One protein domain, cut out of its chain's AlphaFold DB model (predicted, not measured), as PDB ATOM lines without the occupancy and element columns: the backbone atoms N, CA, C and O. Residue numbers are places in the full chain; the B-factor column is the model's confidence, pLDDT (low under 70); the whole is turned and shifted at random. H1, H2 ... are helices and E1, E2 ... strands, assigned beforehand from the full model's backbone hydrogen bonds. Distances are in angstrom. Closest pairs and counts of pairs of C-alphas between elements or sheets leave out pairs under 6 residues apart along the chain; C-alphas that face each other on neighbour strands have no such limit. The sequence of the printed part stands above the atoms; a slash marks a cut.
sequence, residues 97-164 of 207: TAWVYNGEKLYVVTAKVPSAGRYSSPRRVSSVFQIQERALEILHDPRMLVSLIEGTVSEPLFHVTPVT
ATOM      1  N   THR A  97     -53.913  31.504  37.442       81.88
ATOM      2  CA  THR A  97     -54.419  32.755  36.886       81.88
ATOM      3  C   THR A  97     -54.980  33.588  38.026       81.88
ATOM      4  O   THR A  97     -55.881  33.133  38.726       81.88
ATOM      5  N   ALA A  98     -54.472  34.802  38.204       85.38
ATOM      6  CA  ALA A  98     -55.020  35.801  39.113       85.38
ATOM      7  C   ALA A  98     -55.473  37.022  38.311       85.38
ATOM      8  O   ALA A  98     -54.879  37.353  37.283       85.38
ATOM      9  N   TRP A  99     -56.521  37.686  38.784       86.69
ATOM     10  CA  TRP A  99     -56.947  38.970  38.241       86.69
ATOM     11  C   TRP A  99     -56.621  40.054  39.245       86.69
ATOM     12  O   TRP A  99     -56.839  39.863  40.440       86.69
ATOM     13  N   VAL A 100     -56.112  41.178  38.763       87.31
ATOM     14  CA  VAL A 100     -55.731  42.297  39.618       87.31
ATOM     15  C   VAL A 100     -56.240  43.584  39.002       87.31
ATOM     16  O   VAL A 100     -55.968  43.862  37.837       87.31
ATOM     17  N   TYR A 101     -56.989  44.356  39.772       86.38
ATOM     18  CA  TYR A 101     -57.391  45.710  39.419       86.38
ATOM     19  C   TYR A 101     -56.485  46.689  40.159       86.38
ATOM     20  O   TYR A 101     -56.298  46.523  41.358       86.38
ATOM     21  N   ASN A 102     -55.898  47.662  39.460       83.25
ATOM     22  CA  ASN A 102     -54.965  48.633  40.054       83.25
ATOM     23  C   ASN A 102     -55.594  50.011  40.342       83.25
ATOM     24  O   ASN A 102     -54.865  50.972  40.568       83.25
ATOM     25  N   GLY A 103     -56.921  50.132  40.260       78.56
ATOM     26  CA  GLY A 103     -57.630  51.411  40.360       78.56
ATOM     27  C   GLY A 103     -57.993  52.033  39.011       78.56
ATOM     28  O   GLY A 103     -58.954  52.795  38.950       78.56
ATOM     29  N   GLU A 104     -57.299  51.662  37.931       80.81
ATOM     30  CA  GLU A 104     -57.533  52.199  36.580       80.81
ATOM     31  C   GLU A 104     -57.813  51.109  35.537       80.81
ATOM     32  O   GLU A 104     -58.631  51.285  34.634       80.81
ATOM     33  N   LYS A 105     -57.102  49.982  35.621       85.38
ATOM     34  CA  LYS A 105     -57.107  48.900  34.636       85.38
ATOM     35  C   LYS A 105     -57.131  47.542  35.320       85.38
ATOM     36  O   LYS A 105     -56.541  47.325  36.379       85.38
ATOM     37  N   LEU A 106     -57.802  46.603  34.663       87.69
ATOM     38  CA  LEU A 106     -57.827  45.204  35.062       87.69
ATOM     39  C   LEU A 106     -56.709  44.444  34.341       87.69
ATOM     40  O   LEU A 106     -56.545  44.562  33.128       87.69
ATOM     41  N   TYR A 107     -55.962  43.630  35.077       87.00
ATOM     42  CA  TYR A 107     -54.872  42.802  34.575       87.00
ATOM     43  C   TYR A 107     -55.150  41.328  34.852       87.00
ATOM     44  O   TYR A 107     -55.659  40.958  35.910       87.00
ATOM     45  N   VAL A 108     -54.763  40.476  33.905       87.25
ATOM     46  CA  VAL A 108     -54.697  39.023  34.076       87.25
ATOM     47  C   VAL A 108     -53.242  38.627  34.243       87.25
ATOM     48  O   VAL A 108     -52.439  38.797  33.325       87.25
ATOM     49  N   VAL A 109     -52.911  38.052  35.392       85.50
ATOM     50  CA  VAL A 109     -51.591  37.497  35.688       85.50
ATOM     51  C   VAL A 109     -51.678  35.981  35.572       85.50
ATOM     52  O   VAL A 109     -52.369  35.332  36.353       85.50
ATOM     53  N   THR A 110     -50.998  35.402  34.583       83.75
ATOM     54  CA  THR A 110     -50.990  33.950  34.348       83.75
ATOM     55  C   THR A 110     -49.594  33.372  34.540       83.75
ATOM     56  O   THR A 110     -48.641  33.830  33.915       83.75
ATOM     57  N   ALA A 111     -49.470  32.323  35.353       82.44
ATOM     58  CA  ALA A 111     -48.241  31.558  35.510       82.44
ATOM     59  C   ALA A 111     -48.181  30.406  34.497       82.44
ATOM     60  O   ALA A 111     -49.061  29.540  34.431       82.44
ATOM     61  N   LYS A 112     -47.106  30.345  33.715       76.50
ATOM     62  CA  LYS A 112     -46.830  29.282  32.751       76.50
ATOM     63  C   LYS A 112     -46.096  28.136  33.440       76.50
ATOM     64  O   LYS A 112     -44.878  28.013  33.349       76.50
ATOM     65  N   VAL A 113     -46.847  27.276  34.125       70.56
ATOM     66  CA  VAL A 113     -46.253  26.188  34.913       70.56
ATOM     67  C   VAL A 113     -46.290  24.844  34.172       70.56
ATOM     68  O   VAL A 113     -47.336  24.475  33.622       70.56
ATOM     69  N   PRO A 114     -45.183  24.072  34.138       63.56
ATOM     70  CA  PRO A 114     -45.173  22.741  33.544       63.56
ATOM     71  C   PRO A 114     -46.141  21.782  34.251       63.56
ATOM     72  O   PRO A 114     -46.351  21.822  35.465       63.56
ATOM     73  N   SER A 115     -46.738  20.884  33.465       60.75
ATOM     74  CA  SER A 115     -47.617  19.837  33.984       60.75
ATOM     75  C   SER A 115     -46.803  18.583  34.299       60.75
ATOM     76  O   SER A 115     -46.057  18.101  33.447       60.75
ATOM     77  N   ALA A 116     -46.975  18.033  35.505       56.66
ATOM     78  CA  ALA A 116     -46.233  16.859  35.976       56.66
ATOM     79  C   ALA A 116     -46.448  15.604  35.101       56.66
ATOM     80  O   ALA A 116     -45.586  14.734  35.055       56.66
ATOM     81  N   GLY A 117     -47.552  15.537  34.344       55.16
ATOM     82  CA  GLY A 117     -47.941  14.365  33.552       55.16
ATOM     83  C   GLY A 117     -47.029  13.993  32.374       55.16
ATOM     84  O   GLY A 117     -47.295  12.992  31.721       55.16
ATOM     85  N   ARG A 118     -45.975  14.768  32.075       47.94
ATOM     86  CA  ARG A 118     -44.982  14.439  31.028       47.94
ATOM     87  C   ARG A 118     -43.657  13.888  31.560       47.94
ATOM     88  O   ARG A 118     -42.775  13.598  30.757       47.94
ATOM     89  N   TYR A 119     -43.482  13.765  32.875       54.00
ATOM     90  CA  TYR A 119     -42.188  13.408  33.456       54.00
ATOM     91  C   TYR A 119     -42.215  12.005  34.056       54.00
ATOM     92  O   TYR A 119     -43.031  11.699  34.917       54.00
ATOM     93  N   SER A 120     -41.291  11.161  33.605       47.12
ATOM     94  CA  SER A 120     -41.163   9.763  34.024       47.12
ATOM     95  C   SER A 120     -40.325   9.564  35.293       47.12
ATOM     96  O   SER A 120     -40.315   8.463  35.831       47.12
ATOM     97  N   SER A 121     -39.625  10.595  35.796       56.69
ATOM     98  CA  SER A 121     -38.749  10.460  36.968       56.69
ATOM     99  C   SER A 121     -39.284  11.174  38.222       56.69
ATOM    100  O   SER A 121     -39.649  12.351  38.143       56.69
ATOM    101  N   PRO A 122     -39.247  10.526  39.407       58.22
ATOM    102  CA  PRO A 122     -39.714  11.119  40.665       58.22
ATOM    103  C   PRO A 122     -39.039  12.455  41.007       58.22
ATOM    104  O   PRO A 122     -39.707  13.384  41.449       58.22
ATOM    105  N   ARG A 123     -37.734  12.596  40.717       59.75
ATOM    106  CA  ARG A 123     -36.982  13.850  40.931       59.75
ATOM    107  C   ARG A 123     -37.443  15.004  40.033       59.75
ATOM    108  O   ARG A 123     -37.380  16.156  40.444       59.75
ATOM    109  N   ARG A 124     -37.891  14.726  38.801       58.12
ATOM    110  CA  ARG A 124     -38.450  15.766  37.915       58.12
ATOM    111  C   ARG A 124     -39.882  16.115  38.299       58.12
ATOM    112  O   ARG A 124     -40.309  17.247  38.121       58.12
ATOM    113  N   VAL A 125     -40.619  15.155  38.845       57.34
ATOM    114  CA  VAL A 125     -41.957  15.396  39.386       57.34
ATOM    115  C   VAL A 125     -41.880  16.292  40.628       57.34
ATOM    116  O   VAL A 125     -42.624  17.267  40.708       57.34
ATOM    117  N   SER A 126     -40.938  16.045  41.547       58.91
ATOM    118  CA  SER A 126     -40.745  16.888  42.739       58.91
ATOM    119  C   SER A 126     -40.333  18.320  42.392       58.91
ATOM    120  O   SER A 126     -40.864  19.259  42.979       58.91
ATOM    121  N   SER A 127     -39.455  18.516  41.401       68.31
ATOM    122  CA  SER A 127     -39.066  19.865  40.970       68.31
ATOM    123  C   SER A 127     -40.220  20.625  40.309       68.31
ATOM    124  O   SER A 127     -40.398  21.812  40.563       68.31
ATOM    125  N   VAL A 128     -41.068  19.955  39.523       69.81
ATOM    126  CA  VAL A 128     -42.286  20.572  38.964       69.81
ATOM    127  C   VAL A 128     -43.257  20.976  40.070       69.81
ATOM    128  O   VAL A 128     -43.854  22.049  39.989       69.81
ATOM    129  N   PHE A 129     -43.405  20.157  41.112       68.88
ATOM    130  CA  PHE A 129     -44.256  20.502  42.249       68.88
ATOM    131  C   PHE A 129     -43.750  21.722  43.013       68.88
ATOM    132  O   PHE A 129     -44.572  22.577  43.340       68.88
ATOM    133  N   GLN A 130     -42.436  21.839  43.213       72.38
ATOM    134  CA  GLN A 130     -41.817  23.028  43.803       72.38
ATOM    135  C   GLN A 130     -42.042  24.273  42.935       72.38
ATOM    136  O   GLN A 130     -42.398  25.323  43.454       72.38
ATOM    137  N   ILE A 131     -41.914  24.164  41.606       75.69
ATOM    138  CA  ILE A 131     -42.188  25.289  40.692       75.69
ATOM    139  C   ILE A 131     -43.668  25.696  40.759       75.69
ATOM    140  O   ILE A 131     -43.982  26.884  40.756       75.69
ATOM    141  N   GLN A 132     -44.587  24.730  40.837       76.31
ATOM    142  CA  GLN A 132     -46.017  25.001  41.009       76.31
ATOM    143  C   GLN A 132     -46.336  25.656  42.351       76.31
ATOM    144  O   GLN A 132     -47.184  26.537  42.401       76.31
ATOM    145  N   GLU A 133     -45.692  25.217  43.426       76.56
ATOM    146  CA  GLU A 133     -45.887  25.771  44.765       76.56
ATOM    147  C   GLU A 133     -45.356  27.198  44.843       76.56
ATOM    148  O   GLU A 133     -46.119  28.098  45.167       76.56
ATOM    149  N   ARG A 134     -44.135  27.439  44.355       79.25
ATOM    150  CA  ARG A 134     -43.564  28.785  44.232       79.25
ATOM    151  C   ARG A 134     -44.422  29.707  43.359       79.25
ATOM    152  O   ARG A 134     -44.609  30.873  43.684       79.25
ATOM    153  N   ALA A 135     -44.959  29.201  42.246       80.81
ATOM    154  CA  ALA A 135     -45.848  29.987  41.395       80.81
ATOM    155  C   ALA A 135     -47.161  30.341  42.109       80.81
ATOM    156  O   ALA A 135     -47.668  31.445  41.937       80.81
ATOM    157  N   LEU A 136     -47.707  29.425  42.915       78.75
ATOM    158  CA  LEU A 136     -48.852  29.736  43.762       78.75
ATOM    159  C   LEU A 136     -48.451  30.769  44.816       78.75
ATOM    160  O   LEU A 136     -49.106  31.795  44.872       78.75
ATOM    161  N   GLU A 137     -47.378  30.580  45.578       81.12
ATOM    162  CA  GLU A 137     -46.920  31.555  46.583       81.12
ATOM    163  C   GLU A 137     -46.820  32.976  46.010       81.12
ATOM    164  O   GLU A 137     -47.393  33.904  46.575       81.12
ATOM    165  N   ILE A 138     -46.210  33.133  44.830       81.12
ATOM    166  CA  ILE A 138     -46.085  34.432  44.153       81.12
ATOM    167  C   ILE A 138     -47.449  34.990  43.717       81.12
ATOM    168  O   ILE A 138     -47.696  36.181  43.877       81.12
ATOM    169  N   LEU A 139     -48.360  34.156  43.196       81.25
ATOM    170  CA  LEU A 139     -49.728  34.589  42.861       81.25
ATOM    171  C   LEU A 139     -50.562  34.960  44.086       81.25
ATOM    172  O   LEU A 139     -51.583  35.628  43.931       81.25
ATOM    173  N   HIS A 140     -50.180  34.484  45.269       76.56
ATOM    174  CA  HIS A 140     -50.889  34.747  46.515       76.56
ATOM    175  C   HIS A 140     -50.280  35.890  47.323       76.56
ATOM    176  O   HIS A 140     -50.957  36.378  48.222       76.56
ATOM    177  N   ASP A 141     -49.075  36.351  46.988       81.88
ATOM    178  CA  ASP A 141     -48.473  37.534  47.596       81.88
ATOM    179  C   ASP A 141     -48.946  38.814  46.872       81.88
ATOM    180  O   ASP A 141     -48.553  39.066  45.725       81.88
ATOM    181  N   PRO A 142     -49.759  39.666  47.534       79.00
ATOM    182  CA  PRO A 142     -50.239  40.913  46.951       79.00
ATOM    183  C   PRO A 142     -49.108  41.841  46.516       79.00
ATOM    184  O   PRO A 142     -49.231  42.521  45.500       79.00
ATOM    185  N   ARG A 143     -47.993  41.867  47.256       82.81
ATOM    186  CA  ARG A 143     -46.863  42.752  46.951       82.81
ATOM    187  C   ARG A 143     -46.166  42.308  45.678       82.81
ATOM    188  O   ARG A 143     -45.846  43.139  44.839       82.81
ATOM    189  N   MET A 144     -45.979  41.001  45.511       83.50
ATOM    190  CA  MET A 144     -45.364  40.446  44.308       83.50
ATOM    191  C   MET A 144     -46.244  40.644  43.076       83.50
ATOM    192  O   MET A 144     -45.725  40.977  42.013       83.50
ATOM    193  N   LEU A 145     -47.564  40.492  43.207       81.19
ATOM    194  CA  LEU A 145     -48.499  40.776  42.117       81.19
ATOM    195  C   LEU A 145     -48.436  42.237  41.665       81.19
ATOM    196  O   LEU A 145     -48.396  42.493  40.463       81.19
ATOM    197  N   VAL A 146     -48.387  43.180  42.609       81.75
ATOM    198  CA  VAL A 146     -48.220  44.607  42.300       81.75
ATOM    199  C   VAL A 146     -46.888  44.846  41.592       81.75
ATOM    200  O   VAL A 146     -46.879  45.425  40.510       81.75
ATOM    201  N   SER A 147     -45.786  44.299  42.114       83.44
ATOM    202  CA  SER A 147     -44.461  44.425  41.494       83.44
ATOM    203  C   SER A 147     -44.391  43.852  40.071       83.44
ATOM    204  O   SER A 147     -43.702  44.398  39.209       83.44
ATOM    205  N   LEU A 148     -45.120  42.763  39.797       83.06
ATOM    206  CA  LEU A 148     -45.230  42.179  38.456       83.06
ATOM    207  C   LEU A 148     -46.013  43.083  37.492       83.06
ATOM    208  O   LEU A 148     -45.685  43.141  36.309       83.06
ATOM    209  N   ILE A 149     -47.046  43.777  37.976       83.25
ATOM    210  CA  ILE A 149     -47.879  44.684  37.166       83.25
ATOM    211  C   ILE A 149     -47.157  46.001  36.892       83.25
ATOM    212  O   ILE A 149     -47.180  46.486  35.763       83.25
ATOM    213  N   GLU A 150     -46.495  46.556  37.905       82.06
ATOM    214  CA  GLU A 150     -45.681  47.769  37.789       82.06
ATOM    215  C   GLU A 150     -44.398  47.536  36.973       82.06
ATOM    216  O   GLU A 150     -43.721  48.488  36.593       82.06
ATOM    217  N   GLY A 151     -44.060  46.274  36.679       78.06
ATOM    218  CA  GLY A 151     -42.876  45.899  35.907       78.06
ATOM    219  C   GLY A 151     -41.564  46.056  36.677       78.06
ATOM    220  O   GLY A 151     -40.493  45.978  36.078       78.06
ATOM    221  N   THR A 152     -41.624  46.258  37.997       78.31
ATOM    222  CA  THR A 152     -40.442  46.356  38.867       78.31
ATOM    223  C   THR A 152     -39.758  45.004  39.041       78.31
ATOM    224  O   THR A 152     -38.540  44.939  39.208       78.31
ATOM    225  N   VAL A 153     -40.524  43.915  38.948       75.38
ATOM    226  CA  VAL A 153     -40.020  42.541  38.957       75.38
ATOM    227  C   VAL A 153     -40.496  41.834  37.692       75.38
ATOM    228  O   VAL A 153     -41.689  41.779  37.413       75.38
ATOM    229  N   SER A 154     -39.563  41.255  36.936       71.31
ATOM    230  CA  SER A 154     -39.869  40.416  35.775       71.31
ATOM    231  C   SER A 154     -39.551  38.962  36.097       71.31
ATOM    232  O   SER A 154     -38.389  38.559  36.101       71.31
ATOM    233  N   GLU A 155     -40.586  38.158  36.322       74.31
ATOM    234  CA  GLU A 155     -40.448  36.712  36.497       74.31
ATOM    235  C   GLU A 155     -40.828  35.980  35.199       74.31
ATOM    236  O   GLU A 155     -41.972  36.085  34.752       74.31
ATOM    237  N   PRO A 156     -39.931  35.176  34.596       73.88
ATOM    238  CA  PRO A 156     -40.174  34.519  33.304       73.88
ATOM    239  C   PRO A 156     -41.320  33.496  33.336       73.88
ATOM    240  O   PRO A 156     -41.848  33.094  32.296       73.88
ATOM    241  N   LEU A 157     -41.709  33.051  34.532       79.06
ATOM    242  CA  LEU A 157     -42.851  32.169  34.753       79.06
ATOM    243  C   LEU A 157     -44.191  32.891  34.570       79.06
ATOM    244  O   LEU A 157     -45.186  32.223  34.301       79.06
ATOM    245  N   PHE A 158     -44.236  34.217  34.684       83.06
ATOM    246  CA  PHE A 158     -45.471  34.992  34.729       83.06
ATOM    247  C   PHE A 158     -45.675  35.825  33.474       83.06
ATOM    248  O   PHE A 158     -44.742  36.359  32.889       83.06
ATOM    249  N   HIS A 159     -46.925  35.900  33.036       83.75
ATOM    250  CA  HIS A 159     -47.359  36.756  31.941       83.75
ATOM    251  C   HIS A 159     -48.455  37.670  32.473       83.75
ATOM    252  O   HIS A 159     -49.498  37.191  32.921       83.75
ATOM    253  N   VAL A 160     -48.207  38.973  32.413       84.25
ATOM    254  CA  VAL A 160     -49.170  40.009  32.779       84.25
ATOM    255  C   VAL A 160     -49.798  40.533  31.495       84.25
ATOM    256  O   VAL A 160     -49.101  41.000  30.599       84.25
ATOM    257  N   THR A 161     -51.116  40.408  31.378       84.12
ATOM    258  CA  THR A 161     -51.875  40.864  30.209       84.12
ATOM    259  C   THR A 161     -52.911  41.894  30.655       84.12
ATOM    260  O   THR A 161     -53.779  41.545  31.458       84.12
ATOM    261  N   PRO A 162     -52.851  43.150  30.174       84.94
ATOM    262  CA  PRO A 162     -53.892  44.131  30.451       84.94
ATOM    263  C   PRO A 162     -55.189  43.743  29.733       84.94
ATOM    264  O   PRO A 162     -55.176  43.329  28.572       84.94
ATOM    265  N   VAL A 163     -56.312  43.888  30.427       84.00
ATOM    266  CA  VAL A 163     -57.648  43.649  29.886       84.00
ATOM    267  C   VAL A 163     -58.165  44.957  29.311       84.00
ATOM    268  O   VAL A 163     -58.406  45.908  30.048       84.00
ATOM    269  N   THR A 164     -58.313  45.008  27.990       80.94
ATOM    270  CA  THR A 164     -58.705  46.234  27.286       80.94
ATOM    271  C   THR A 164     -60.194  46.290  26.970       80.94
ATOM    272  O   THR A 164     -60.793  47.341  27.136       80.94
TER     273      THR A 164
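AT A GLANCE: This is residues 97 to 164 of the 207 residues of an uncharacterized protein of Ruminococcus sp. OM06-36AC (UniProt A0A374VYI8). Two layers, helices on one face of a sheet: H1 and H2 cover one face of three antiparallel strands, ordered E1, E2, E3. H1 covers it with residues 132 to 140 and reaches beyond it, making the rod's length. The printed part has 68 residues, with E1, E2, H1, H2, E3 in order; mixed class, loose, radius of gyration of the C-alphas 13.8 A, spans 46 by 22 by 16 A.

IN THESE COORDINATES: E1, residues 97 to 101, begins at C-alpha 97 (-54.419, 32.755, 36.886). E2 is 106 to 111, H1 122 to 140 (26.8 A), H2 142 to 149, E3 158 to 163.

HOW THE PARTS SIT: E1 and E2 form a hairpin; N 98 and O 109 are 2.9 A apart. Between E2 and E3, N 108 and O 161 are 2.8 A apart. H1 runs along E2, 3 degrees on the local plane; H2 runs across E1, 79 degrees. H1 and H2 only just touch, only at the corner, with 3 pairs of C-alphas within 8 A, the closest Ile 138 and Met 144, 6.1 A. In both helices every O i to N i+4 pair is within hydrogen-bond range.

THE WHOLE: The printed part has no cut and no long link. Residues 114 to 129 have pLDDT under 70.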